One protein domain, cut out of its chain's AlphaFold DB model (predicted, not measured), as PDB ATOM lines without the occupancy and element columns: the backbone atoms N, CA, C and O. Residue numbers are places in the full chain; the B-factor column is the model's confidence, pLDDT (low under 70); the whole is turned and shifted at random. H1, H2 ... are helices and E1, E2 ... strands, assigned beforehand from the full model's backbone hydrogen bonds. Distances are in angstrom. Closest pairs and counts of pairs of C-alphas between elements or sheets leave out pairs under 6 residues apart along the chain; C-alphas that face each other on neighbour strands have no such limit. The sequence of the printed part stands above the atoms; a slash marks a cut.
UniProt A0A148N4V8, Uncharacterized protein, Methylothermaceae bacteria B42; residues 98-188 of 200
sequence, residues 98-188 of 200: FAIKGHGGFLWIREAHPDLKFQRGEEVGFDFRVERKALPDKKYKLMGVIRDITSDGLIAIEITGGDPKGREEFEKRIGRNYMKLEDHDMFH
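Overview. This is residues 98 to 188 of the 200 residues of an uncharacterized protein of Methylothermaceae bacteria B42 (UniProt A0A148N4V8). A strongly twisted, curled sheet of four strands, E2 to E5, has helix H2 packed across one face, making two layers, and short H3 beside E2. Before the sheet the backbone loops away, and residues 103 to 108, partly in H1, stick out. The printed part has 91 residues, with three named helices and five named strands in the order H1 E1 E2 E3 E4 H2 E5 H3; the sheet's order is E2 E3 E4 E5, antiparallel. Its class is mixed, helices and strands; it is compact, with a radius of gyration of the C-alphas of 13.7 A and spans of 35 by 31 by 19 A.

Arrangement. Residues 98 to 99 pair antiparallel with 117 to 118 of E1, residues 117 to 119, which pairs with no named strand. H1, residues 107 to 112, is apart from E1. E2, residues 123 to 130, E3, 138 to 150, and E4, 154 to 162, form a meander, each the antiparallel neighbour of the one before. Within hydrogen-bond range are N 126 and O 142, 2.9 A, and N 147 and O 156, 2.8 A. E3 bends by 88 degrees at residue 147. H2, residues 164 to 173, is on the sheet at a height of 7.2 A; its C-alpha 166 is 5.1 A from that of Tyr 140, the closest in E3. E5, residues 178 to 180, is an edge strand beside E4, with N 155 and O 179 2.9 A apart. H3, residues 185 to 188, stands only just at the sheet's level, height 4.0 A. Every O i to N i+4 pair is within hydrogen-bond range in H1 and H2; H3 is too short for one.

Along the chain. H1 begins at C-alpha 107 (163.725, 136.478, 145.876). E3 is 28.1 A long, E4 21.7 A, E2 21.6 A and H2 14.4 A. H3 ends at C-alpha 188 (169.079, 132.256, 132.427).

Size, cuts and confidence. The C-alphas farthest apart, of Asp 115 and Ala 134, are 38.6 A apart. The printed part has no cut and no long link. pLDDT is under 70 in residues 101 to 115 and 183 to 188.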
ATOM      1  N   PHE A  98     152.809 130.402 128.623       89.56
ATOM      2  CA  PHE A  98     153.126 130.020 129.992       89.56
ATOM      3  C   PHE A  98     153.915 131.143 130.651       89.56
ATOM      4  O   PHE A  98     154.793 131.736 130.027       89.56
ATOM      5  N   ALA A  99     153.590 131.446 131.900       84.94
ATOM      6  CA  ALA A  99     154.338 132.397 132.705       84.94
ATOM      7  C   ALA A  99     155.016 131.630 133.835       84.94
ATOM      8  O   ALA A  99     154.340 130.878 134.543       84.94
ATOM      9  N   ILE A 100     156.325 131.830 134.002       77.94
ATOM     10  CA  ILE A 100     157.051 131.235 135.123       77.94
ATOM     11  C   ILE A 100     156.506 131.856 136.406       77.94
ATOM     12  O   ILE A 100     156.647 133.054 136.651       77.94
ATOM     13  N   LYS A 101     155.849 131.041 137.232       69.06
ATOM     14  CA  LYS A 101     155.374 131.485 138.541       69.06
ATOM     15  C   LYS A 101     156.543 131.377 139.505       69.06
ATOM     16  O   LYS A 101     156.818 130.288 139.998       69.06
ATOM     17  N   GLY A 102     157.210 132.495 139.787       58.62
ATOM     18  CA  GLY A 102     158.263 132.543 140.803       58.62
ATOM     19  C   GLY A 102     157.747 131.994 142.136       58.62
ATOM     20  O   GLY A 102     156.987 132.670 142.833       58.62
ATOM     21  N   HIS A 103     158.120 130.759 142.472       50.22
ATOM     22  CA  HIS A 103     157.762 130.143 143.742       50.22
ATOM     23  C   HIS A 103     158.648 130.731 144.843       50.22
ATOM     24  O   HIS A 103     159.863 130.853 144.695       50.22
ATOM     25  N   GLY A 104     158.009 131.172 145.928       44.34
ATOM     26  CA  GLY A 104     158.664 131.822 147.059       44.34
ATOM     27  C   GLY A 104     159.786 130.972 147.656       44.34
ATOM     28  O   GLY A 104     159.592 129.799 147.956       44.34
ATOM     29  N   GLY A 105     160.945 131.611 147.829       43.53
ATOM     30  CA  GLY A 105     162.148 131.080 148.478       43.53
ATOM     31  C   GLY A 105     163.419 131.755 147.959       43.53
ATOM     32  O   GLY A 105     164.287 132.133 148.738       43.53
ATOM     33  N   PHE A 106     163.475 132.017 146.651       44.62
ATOM     34  CA  PHE A 106     164.584 132.713 145.998       44.62
ATOM     35  C   PHE A 106     164.101 134.053 145.425       44.62
ATOM     36  O   PHE A 106     163.629 134.122 144.290       44.62
ATOM     37  N   LEU A 107     164.179 135.121 146.235       45.28
ATOM     38  CA  LEU A 107     163.725 136.478 145.876       45.28
ATOM     39  C   LEU A 107     164.302 136.974 144.533       45.28
ATOM     40  O   LEU A 107     163.596 137.628 143.768       45.28
ATOM     41  N   TRP A 108     165.533 136.588 144.198       47.31
ATOM     42  CA  TRP A 108     166.267 137.108 143.039       47.31
ATOM     43  C   TRP A 108     165.682 136.736 141.667       47.31
ATOM     44  O   TRP A 108     165.802 137.525 140.735       47.31
ATOM     45  N   ILE A 109     165.011 135.588 141.512       47.38
ATOM     46  CA  ILE A 109     164.394 135.226 140.215       47.38
ATOM     47  C   ILE A 109     163.099 136.023 139.996       47.38
ATOM     48  O   ILE A 109     162.766 136.413 138.876       47.38
ATOM     49  N   ARG A 110     162.381 136.308 141.087       45.44
ATOM     50  CA  ARG A 110     161.098 137.013 141.065       45.44
ATOM     51  C   ARG A 110     161.270 138.531 140.923       45.44
ATOM     52  O   ARG A 110     160.438 139.160 140.279       45.44
ATOM     53  N   GLU A 111     162.348 139.092 141.471       47.03
ATOM     54  CA  GLU A 111     162.733 140.497 141.266       47.03
ATOM     55  C   GLU A 111     163.309 140.762 139.870       47.03
ATOM     56  O   GLU A 111     163.091 141.843 139.329       47.03
ATOM     57  N   ALA A 112     163.988 139.789 139.249       50.47
ATOM     58  CA  ALA A 112     164.565 139.989 137.922       50.47
ATOM     59  C   ALA A 112     163.503 140.046 136.807       50.47
ATOM     60  O   ALA A 112     163.591 140.906 135.931       50.47
ATOM     61  N   HIS A 113     162.491 139.164 136.821       55.44
ATOM     62  CA  HIS A 113     161.523 139.064 135.716       55.44
ATOM     63  C   HIS A 113     160.106 138.646 136.168       55.44
ATOM     64  O   HIS A 113     159.672 137.530 135.868       55.44
ATOM     65  N   PRO A 114     159.338 139.535 136.830       54.06
ATOM     66  CA  PRO A 114     157.980 139.235 137.306       54.06
ATOM     67  C   PRO A 114     156.990 138.847 136.187       54.06
ATOM     68  O   PRO A 114     155.992 138.188 136.465       54.06
ATOM     69  N   ASP A 115     157.307 139.176 134.930       62.88
ATOM     70  CA  ASP A 115     156.449 138.966 133.757       62.88
ATOM     71  C   ASP A 115     157.086 138.061 132.683       62.88
ATOM     72  O   ASP A 115     156.844 138.233 131.478       62.88
ATOM     73  N   LEU A 116     157.940 137.099 133.067       72.88
ATOM     74  CA  LEU A 116     158.546 136.177 132.100       72.88
ATOM     75  C   LEU A 116     157.510 135.183 131.550       72.88
ATOM     76  O   LEU A 116     157.337 134.059 132.019       72.88
ATOM     77  N   LYS A 117     156.789 135.658 130.538       84.69
ATOM     78  CA  LYS A 117     155.814 134.918 129.746       84.69
ATOM     79  C   LYS A 117     156.442 134.467 128.435       84.69
ATOM     80  O   LYS A 117     156.961 135.320 127.715       84.69
ATOM     81  N   PHE A 118     156.324 133.180 128.147       88.06
ATOM     82  CA  PHE A 118     156.707 132.540 126.894       88.06
ATOM     83  C   PHE A 118     155.465 132.224 126.076       88.06
ATOM     84  O   PHE A 118     154.416 131.893 126.644       88.06
ATOM     85  N   GLN A 119     155.571 132.327 124.759       93.25
ATOM     86  CA  GLN A 119     154.468 132.086 123.837       93.25
ATOM     87  C   GLN A 119     154.863 131.120 122.729       93.25
ATOM     88  O   GLN A 119     156.018 131.023 122.325       93.25
ATOM     89  N   ARG A 120     153.870 130.408 122.204       94.69
ATOM     90  CA  ARG A 120     154.054 129.622 120.987       94.69
ATOM     91  C   ARG A 120     154.390 130.547 119.813       94.69
ATOM     92  O   ARG A 120     153.753 131.580 119.640       94.69
ATOM     93  N   GLY A 121     155.366 130.158 119.004       94.38
ATOM     94  CA  GLY A 121     155.899 130.937 117.889       94.38
ATOM     95  C   GLY A 121     156.947 131.976 118.290       94.38
ATOM     96  O   GLY A 121     157.508 132.618 117.411       94.38
ATOM     97  N   GLU A 122     157.231 132.148 119.584       90.81
ATOM     98  CA  GLU A 122     158.269 133.068 120.055       90.81
ATOM     99  C   GLU A 122     159.667 132.516 119.747       90.81
ATOM    100  O   GLU A 122     159.944 131.335 119.981       90.81
ATOM    101  N   GLU A 123     160.545 133.382 119.237       92.50
ATOM    102  CA  GLU A 123     161.974 133.101 119.120       92.50
ATOM    103  C   GLU A 123     162.657 133.259 120.480       92.50
ATOM    104  O   GLU A 123     162.490 134.262 121.173       92.50
ATOM    105  N   VAL A 124     163.453 132.263 120.854       88.69
ATOM    106  CA  VAL A 124     164.172 132.211 122.123       88.69
ATOM    107  C   VAL A 124     165.629 131.833 121.903       88.69
ATOM    108  O   VAL A 124     165.954 130.949 121.109       88.69
ATOM    109  N   GLY A 125     166.509 132.507 122.636       87.31
ATOM    110  CA  GLY A 125     167.904 132.121 122.807       87.31
ATOM    111  C   GLY A 125     168.066 131.394 124.134       87.31
ATOM    112  O   GLY A 125     167.404 131.749 125.108       87.31
ATOM    113  N   PHE A 126     168.903 130.361 124.174       86.31
ATOM    114  CA  PHE A 126     169.158 129.608 125.399       86.31
ATOM    115  C   PHE A 126     170.532 128.928 125.389       86.31
ATOM    116  O   PHE A 126     171.085 128.596 124.335       86.31
ATOM    117  N   ASP A 127     171.072 128.700 126.585       88.19
ATOM    118  CA  ASP A 127     172.335 127.997 126.801       88.19
ATOM    119  C   ASP A 127     172.086 126.491 126.949       88.19
ATOM    120  O   ASP A 127     171.677 126.014 128.000       88.19
ATOM    121  N   PHE A 128     172.386 125.694 125.928       88.88
ATOM    122  CA  PHE A 128     172.270 124.239 125.998       88.88
ATOM    123  C   PHE A 128     173.498 123.602 126.660       88.88
ATOM    124  O   PHE A 128     174.613 123.653 126.129       88.88
ATOM    125  N   ARG A 129     173.300 122.966 127.822       88.88
ATOM    126  CA  ARG A 129     174.359 122.285 128.582       88.88
ATOM    127  C   ARG A 129     174.426 120.799 128.233       88.88
ATOM    128  O   ARG A 129     173.455 120.053 128.358       88.88
ATOM    129  N   VAL A 130     175.614 120.350 127.848       87.19
ATOM    130  CA  VAL A 130     175.926 118.934 127.652       87.19
ATOM    131  C   VAL A 130     176.846 118.472 128.767       87.19
ATOM    132  O   VAL A 130     177.994 118.918 128.860       87.19
ATOM    133  N   GLU A 131     176.326 117.566 129.588       85.38
ATOM    134  CA  GLU A 131     177.081 116.943 130.667       85.38
ATOM    135  C   GLU A 131     178.145 116.000 130.113       85.38
ATOM    136  O   GLU A 131     177.883 115.184 129.220       85.38
ATOM    137  N   ARG A 132     179.364 116.100 130.645       81.50
ATOM    138  CA  ARG A 132     180.476 115.228 130.248       81.50
ATOM    139  C   ARG A 132     181.071 114.567 131.482       81.50
ATOM    140  O   ARG A 132     181.666 115.218 132.320       81.50
ATOM    141  N   LYS A 133     180.984 113.236 131.559       81.06
ATOM    142  CA  LYS A 133     181.402 112.464 132.748       81.06
ATOM    143  C   LYS A 133     182.826 112.753 133.253       81.06
ATOM    144  O   LYS A 133     183.069 112.634 134.443       81.06
ATOM    145  N   ALA A 134     183.761 113.071 132.354       81.06
ATOM    146  CA  ALA A 134     185.185 113.238 132.669       81.06
ATOM    147  C   ALA A 134     185.747 114.623 132.298       81.06
ATOM    148  O   ALA A 134     186.954 114.836 132.371       81.06
ATOM    149  N   LEU A 135     184.905 115.553 131.846       80.75
ATOM    150  CA  LEU A 135     185.317 116.890 131.414       80.75
ATOM    151  C   LEU A 135     184.327 117.921 131.952       80.75
ATOM    152  O   LEU A 135     183.167 117.577 132.144       80.75
ATOM    153  N   PRO A 136     184.727 119.192 132.109       84.56
ATOM    154  CA  PRO A 136     183.779 120.246 132.431       84.56
ATOM    155  C   PRO A 136     182.616 120.254 131.443       84.56
ATOM    156  O   PRO A 136     182.804 120.027 130.236       84.56
ATOM    157  N   ASP A 137     181.423 120.531 131.946       85.88
ATOM    158  CA  ASP A 137     180.244 120.605 131.100       85.88
ATOM    159  C   ASP A 137     180.421 121.669 130.036       85.88
ATOM    160  O   ASP A 137     181.014 122.731 130.253       85.88
ATOM    161  N   LYS A 138     179.924 121.355 128.847       89.06
ATOM    162  CA  LYS A 138     180.020 122.269 127.725       89.06
ATOM    163  C   LYS A 138     178.686 122.964 127.539       89.06
ATOM    164  O   LYS A 138     177.658 122.299 127.445       89.06
ATOM    165  N   LYS A 139     178.728 124.291 127.480       90.62
ATOM    166  CA  LYS A 139     177.583 125.130 127.139       90.62
ATOM    167  C   LYS A 139     177.664 125.518 125.666       90.62
ATOM    168  O   LYS A 139     178.755 125.782 125.160       90.62
ATOM    169  N   TYR A 140     176.519 125.525 125.005       90.50
ATOM    170  CA  TYR A 140     176.346 125.956 123.625       90.50
ATOM    171  C   TYR A 140     175.242 127.000 123.572       90.50
ATOM    172  O   TYR A 140     174.204 126.798 124.195       90.50
ATOM    173  N   LYS A 141     175.428 128.072 122.809       91.50
ATOM    174  CA  LYS A 141     174.381 129.073 122.604       91.50
ATOM    175  C   LYS A 141     173.529 128.658 121.418       91.50
ATOM    176  O   LYS A 141     174.042 128.524 120.305       91.50
ATOM    177  N   LEU A 142     172.241 128.444 121.652       92.25
ATOM    178  CA  LEU A 142     171.278 128.068 120.623       92.25
ATOM    179  C   LEU A 142     170.182 129.119 120.496       92.25
ATOM    180  O   LEU A 142     169.856 129.819 121.452       92.25
ATOM    181  N   MET A 143     169.613 129.198 119.299       93.25
ATOM    182  CA  MET A 143     168.400 129.959 119.017       93.25
ATOM    183  C   MET A 143     167.353 129.017 118.448       93.25
ATOM    184  O   MET A 143     167.687 128.121 117.667       93.25
ATOM    185  N   GLY A 144     166.091 129.221 118.799       93.94
ATOM    186  CA  GLY A 144     164.998 128.436 118.254       93.94
ATOM    187  C   GLY A 144     163.640 129.090 118.422       93.94
ATOM    188  O   GLY A 144     163.516 130.140 119.041       93.94
ATOM    189  N   VAL A 145     162.617 128.448 117.871       95.06
ATOM    190  CA  VAL A 145     161.218 128.872 117.967       95.06
ATOM    191  C   VAL A 145     160.459 127.895 118.856       95.06
ATOM    192  O   VAL A 145     160.550 126.677 118.669       95.06
ATOM    193  N   ILE A 146     159.678 128.410 119.805       94.94
ATOM    194  CA  ILE A 146     158.782 127.591 120.630       94.94
ATOM    195  C   ILE A 146     157.636 127.083 119.752       94.94
ATOM    196  O   ILE A 146     156.705 127.814 119.427       94.94
ATOM    197  N   ARG A 147     157.660 125.809 119.378       95.88
ATOM    198  CA  ARG A 147     156.608 125.190 118.556       95.88
ATOM    199  C   ARG A 147     155.351 124.866 119.338       95.88
ATOM    200  O   ARG A 147     154.251 124.929 118.796       95.88
ATOM    201  N   ASP A 148     155.526 124.460 120.588       96.12
ATOM    202  CA  ASP A 148     154.426 124.103 121.469       96.12
ATOM    203  C   ASP A 148     154.798 124.344 122.928       96.12
ATOM    204  O   ASP A 148     155.976 124.333 123.295       96.12
ATOM    205  N   ILE A 149     153.775 124.566 123.746       95.50
ATOM    206  CA  ILE A 149     153.902 124.837 125.170       95.50
ATOM    207  C   ILE A 149     152.707 124.260 125.924       95.50
ATOM    208  O   ILE A 149     151.565 124.366 125.468       95.50
ATOM    209  N   THR A 150     152.956 123.646 127.079       95.94
ATOM    210  CA  THR A 150     151.914 123.074 127.940       95.94
ATOM    211  C   THR A 150     151.613 123.963 129.145       95.94
ATOM    212  O   THR A 150     152.403 124.831 129.519       95.94
ATOM    213  N   SER A 151     150.459 123.745 129.783       93.31
ATOM    214  CA  SER A 151     150.084 124.431 131.031       93.31
ATOM    215  C   SER A 151     151.048 124.179 132.186       93.31
ATOM    216  O   SER A 151     151.032 124.937 133.151       93.31
ATOM    217  N   ASP A 152     151.860 123.130 132.075       91.12
ATOM    218  CA  ASP A 152     152.777 122.662 133.111       91.12
ATOM    219  C   ASP A 152     154.224 123.107 132.814       91.12
ATOM    220  O   ASP A 152     155.172 122.632 133.430       91.12
ATOM    221  N   GLY A 153     154.404 124.016 131.846       90.88
ATOM    222  CA  GLY A 153     155.702 124.616 131.534       90.88
ATOM    223  C   GLY A 153     156.625 123.726 130.704       90.88
ATOM    224  O   GLY A 153     157.830 123.967 130.673       90.88
ATOM    225  N   LEU A 154     156.088 122.709 130.025       94.38
ATOM    226  CA  LEU A 154     156.848 121.921 129.054       94.38
ATOM    227  C   LEU A 154     156.820 122.620 127.697       94.38
ATOM    228  O   LEU A 154     155.749 123.010 127.228       94.38
ATOM    229  N   ILE A 155     157.972 122.731 127.045       94.62
ATOM    230  CA  ILE A 155     158.123 123.381 125.740       94.62
ATOM    231  C   ILE A 155     158.788 122.450 124.734       94.62
ATOM    232  O   ILE A 155     159.685 121.689 125.089       94.62
ATOM    233  N   ALA A 156     158.379 122.549 123.472       95.12
ATOM    234  CA  ALA A 156     159.079 121.951 122.340       95.12
ATOM    235  C   ALA A 156     159.693 123.068 121.489       95.12
ATOM    236  O   ALA A 156     158.983 123.995 121.087       95.12
ATOM    237  N   ILE A 157     160.992 122.981 121.202       94.06
ATOM    238  CA  ILE A 157     161.735 124.009 120.463       94.06
ATOM    239  C   ILE A 157     162.225 123.455 119.129       94.06
ATOM    240  O   ILE A 157     162.736 122.341 119.053       94.06
ATOM    241  N   GLU A 158     162.106 124.259 118.078       95.19
ATOM    242  CA  GLU A 158     162.796 124.044 116.807       95.19
ATOM    243  C   GLU A 158     164.017 124.948 116.712       95.19
ATOM    244  O   GLU A 158     163.885 126.166 116.759       95.19
ATOM    245  N   ILE A 159     165.207 124.357 116.600       95.50
ATOM    246  CA  ILE A 159     166.460 125.115 116.544       95.50
ATOM    247  C   ILE A 159     166.598 125.793 115.182       95.50
ATOM    248  O   ILE A 159     166.666 125.124 114.152       95.50
ATOM    249  N   THR A 160     166.709 127.117 115.190       95.94
ATOM    250  CA  THR A 160     166.863 127.958 113.995       95.94
ATOM    251  C   THR A 160     168.290 128.473 113.825       95.94
ATOM    252  O   THR A 160     168.706 128.767 112.705       95.94
ATOM    253  N   GLY A 161     169.083 128.536 114.902       94.56
ATOM    254  CA  GLY A 161     170.413 129.148 114.876       94.56
ATOM    255  C   GLY A 161     171.340 128.720 116.015       94.56
ATOM    256  O   GLY A 161     171.056 127.781 116.762       94.56
ATOM    257  N   GLY A 162     172.483 129.400 116.118       93.81
ATOM    258  CA  GLY A 162     173.508 129.157 117.140       93.81
ATOM    259  C   GLY A 162     174.551 128.097 116.769       93.81
ATOM    260  O   GLY A 162     174.686 127.710 115.604       93.81
ATOM    261  N   ASP A 163     175.287 127.628 117.779       95.62
ATOM    262  CA  ASP A 163     176.434 126.720 117.654       95.62
ATOM    263  C   ASP A 163     176.101 125.422 116.884       95.62
ATOM    264  O   ASP A 163     175.278 124.627 117.354       95.62
ATOM    265  N   PRO A 164     176.792 125.099 115.767       96.31
ATOM    266  CA  PRO A 164     176.511 123.890 114.985       96.31
ATOM    267  C   PRO A 164     176.637 122.588 115.788       96.31
ATOM    268  O   PRO A 164     175.783 121.710 115.699       96.31
ATOM    269  N   LYS A 165     177.671 122.485 116.636       95.19
ATOM    270  CA  LYS A 165     177.870 121.325 117.525       95.19
ATOM    271  C   LYS A 165     176.798 121.239 118.613       95.19
ATOM    272  O   LYS A 165     176.392 120.145 118.986       95.19
ATOM    273  N   GLY A 166     176.341 122.385 119.119       94.19
ATOM    274  CA  GLY A 166     175.251 122.435 120.089       94.19
ATOM    275  C   GLY A 166     173.943 121.948 119.482       94.19
ATOM    276  O   GLY A 166     173.234 121.173 120.112       94.19
ATOM    277  N   ARG A 167     173.666 122.332 118.231       95.56
ATOM    278  CA  ARG A 167     172.490 121.894 117.474       95.56
ATOM    279  C   ARG A 167     172.480 120.389 117.245       95.56
ATOM    280  O   ARG A 167     171.451 119.758 117.450       95.56
ATOM    281  N   GLU A 168     173.618 119.814 116.861       94.88
ATOM    282  CA  GLU A 168     173.752 118.364 116.700       94.88
ATOM    283  C   GLU A 168     173.476 117.625 118.017       94.88
ATOM    284  O   GLU A 168     172.687 116.678 118.050       94.88
ATOM    285  N   GLU A 169     174.076 118.077 119.121       93.00
ATOM    286  CA  GLU A 169     173.862 117.466 120.435       93.00
ATOM    287  C   GLU A 169     172.427 117.663 120.944       93.00
ATOM    288  O   GLU A 169     171.855 116.740 121.529       93.00
ATOM    289  N   PHE A 170     171.817 118.825 120.693       92.81
ATOM    290  CA  PHE A 170     170.415 119.086 121.015       92.81
ATOM    291  C   PHE A 170     169.507 118.133 120.243       92.81
ATOM    292  O   PHE A 170     168.687 117.446 120.849       92.81
ATOM    293  N   GLU A 171     169.696 118.014 118.929       92.50
ATOM    294  CA  GLU A 171     168.903 117.122 118.085       92.50
ATOM    295  C   GLU A 171     169.052 115.660 118.521       92.50
ATOM    296  O   GLU A 171     168.083 114.899 118.569       92.50
ATOM    297  N   LYS A 172     170.274 115.257 118.878       90.56
ATOM    298  CA  LYS A 172     170.605 113.910 119.351       90.56
ATOM    299  C   LYS A 172     169.976 113.569 120.699       90.56
ATOM    300  O   LYS A 172     169.577 112.418 120.885       90.56
ATOM    301  N   ARG A 173     169.944 114.517 121.640       88.81
ATOM    302  CA  ARG A 173     169.440 114.303 123.005       88.81
ATOM    303  C   ARG A 173     167.942 114.554 123.109       88.81
ATOM    304  O   ARG A 173     167.221 113.669 123.552       88.81
ATOM    305  N   ILE A 174     167.506 115.740 122.699       91.56
ATOM    306  CA  ILE A 174     166.144 116.250 122.870       91.56
ATOM    307  C   ILE A 174     165.373 116.115 121.556       91.56
ATOM    308  O   ILE A 174     164.294 115.519 121.530       91.56
ATOM    309  N   GLY A 175     165.939 116.596 120.447       92.06
ATOM    310  CA  GLY A 175     165.265 116.623 119.150       92.06
ATOM    311  C   GLY A 175     163.968 117.424 119.216       92.06
ATOM    312  O   GLY A 175     163.946 118.554 119.691       92.06
ATOM    313  N   ARG A 176     162.867 116.809 118.778       92.31
ATOM    314  CA  ARG A 176     161.517 117.406 118.796       92.31
ATOM    315  C   ARG A 176     160.729 117.146 120.084       92.31
ATOM    316  O   ARG A 176     159.540 117.455 120.147       92.31
ATOM    317  N   ASN A 177     161.359 116.526 121.077       94.19
ATOM    318  CA  ASN A 177     160.717 116.245 122.353       94.19
ATOM    319  C   ASN A 177     160.596 117.518 123.200       94.19
ATOM    320  O   ASN A 177     161.086 118.588 122.837       94.19
ATOM    321  N   TYR A 178     159.901 117.397 124.325       94.31
ATOM    322  CA  TYR A 178     159.614 118.509 125.213       94.31
ATOM    323  C   TYR A 178     160.617 118.532 126.358       94.31
ATOM    324  O   TYR A 178     161.120 117.493 126.776       94.31
ATOM    325  N   MET A 179     160.865 119.714 126.897       92.69
ATOM    326  CA  MET A 179     161.698 119.923 128.078       92.69
ATOM    327  C   MET A 179     161.018 120.918 129.013       92.69
ATOM    328  O   MET A 179     160.192 121.722 128.572       92.69
ATOM    329  N   LYS A 180     161.329 120.851 130.307       90.06
ATOM    330  CA  LYS A 180     160.731 121.744 131.303       90.06
ATOM    331  C   LYS A 180     161.454 123.087 131.312       90.06
ATOM    332  O   LYS A 180     162.677 123.145 131.372       90.06
ATOM    333  N   LEU A 181     160.686 124.167 131.253       82.50
ATOM    334  CA  LEU A 181     161.209 125.531 131.234       82.50
ATOM    335  C   LEU A 181     161.892 125.916 132.562       82.50
ATOM    336  O   LEU A 181     162.859 126.668 132.555       82.50
ATOM    337  N   GLU A 182     161.391 125.400 133.688       71.06
ATOM    338  CA  GLU A 182     161.835 125.772 135.044       71.06
ATOM    339  C   GLU A 182     163.103 125.043 135.512       71.06
ATOM    340  O   GLU A 182     163.866 125.601 136.295       71.06
ATOM    341  N   ASP A 183     163.345 123.819 135.037       61.91
ATOM    342  CA  ASP A 183     164.420 122.951 135.559       61.91
ATOM    343  C   ASP A 183     165.759 123.175 134.848       61.91
ATOM    344  O   ASP A 183     166.743 122.465 135.068       61.91
ATOM    345  N   HIS A 184     165.801 124.160 133.959       53.03
ATOM    346  CA  HIS A 184     166.915 124.361 133.071       53.03
ATOM    347  C   HIS A 184     167.482 125.762 133.231       53.03
ATOM    348  O   HIS A 184     166.927 126.742 132.732       53.03
ATOM    349  N   ASP A 185     168.707 125.803 133.768       55.88
ATOM    350  CA  ASP A 185     169.622 126.948 133.706       55.88
ATOM    351  C   ASP A 185     169.797 127.510 132.275       55.88
ATOM    352  O   ASP A 185     170.402 128.562 132.070       55.88
ATOM    353  N   MET A 186     169.292 126.786 131.269       56.25
ATOM    354  CA  MET A 186     169.292 127.130 129.855       56.25
ATOM    355  C   MET A 186     168.632 128.479 129.557       56.25
ATOM    356  O   MET A 186     169.092 129.181 128.660       56.25
ATOM    357  N   PHE A 187     167.599 128.868 130.312       56.47
ATOM    358  CA  PHE A 187     166.865 130.122 130.089       56.47
ATOM    359  C   PHE A 187     167.323 131.276 130.996       56.47
ATOM    360  O   PHE A 187     166.626 132.282 131.112       56.47
ATOM    361  N   HIS A 188     168.497 131.162 131.635       46.59
ATOM    362  CA  HIS A 188     169.079 132.256 132.427       46.59
ATOM    363  C   HIS A 188     169.668 133.398 131.588       46.59
ATOM    364  O   HIS A 188     169.955 134.464 132.129       46.59
TER     365      HIS A 188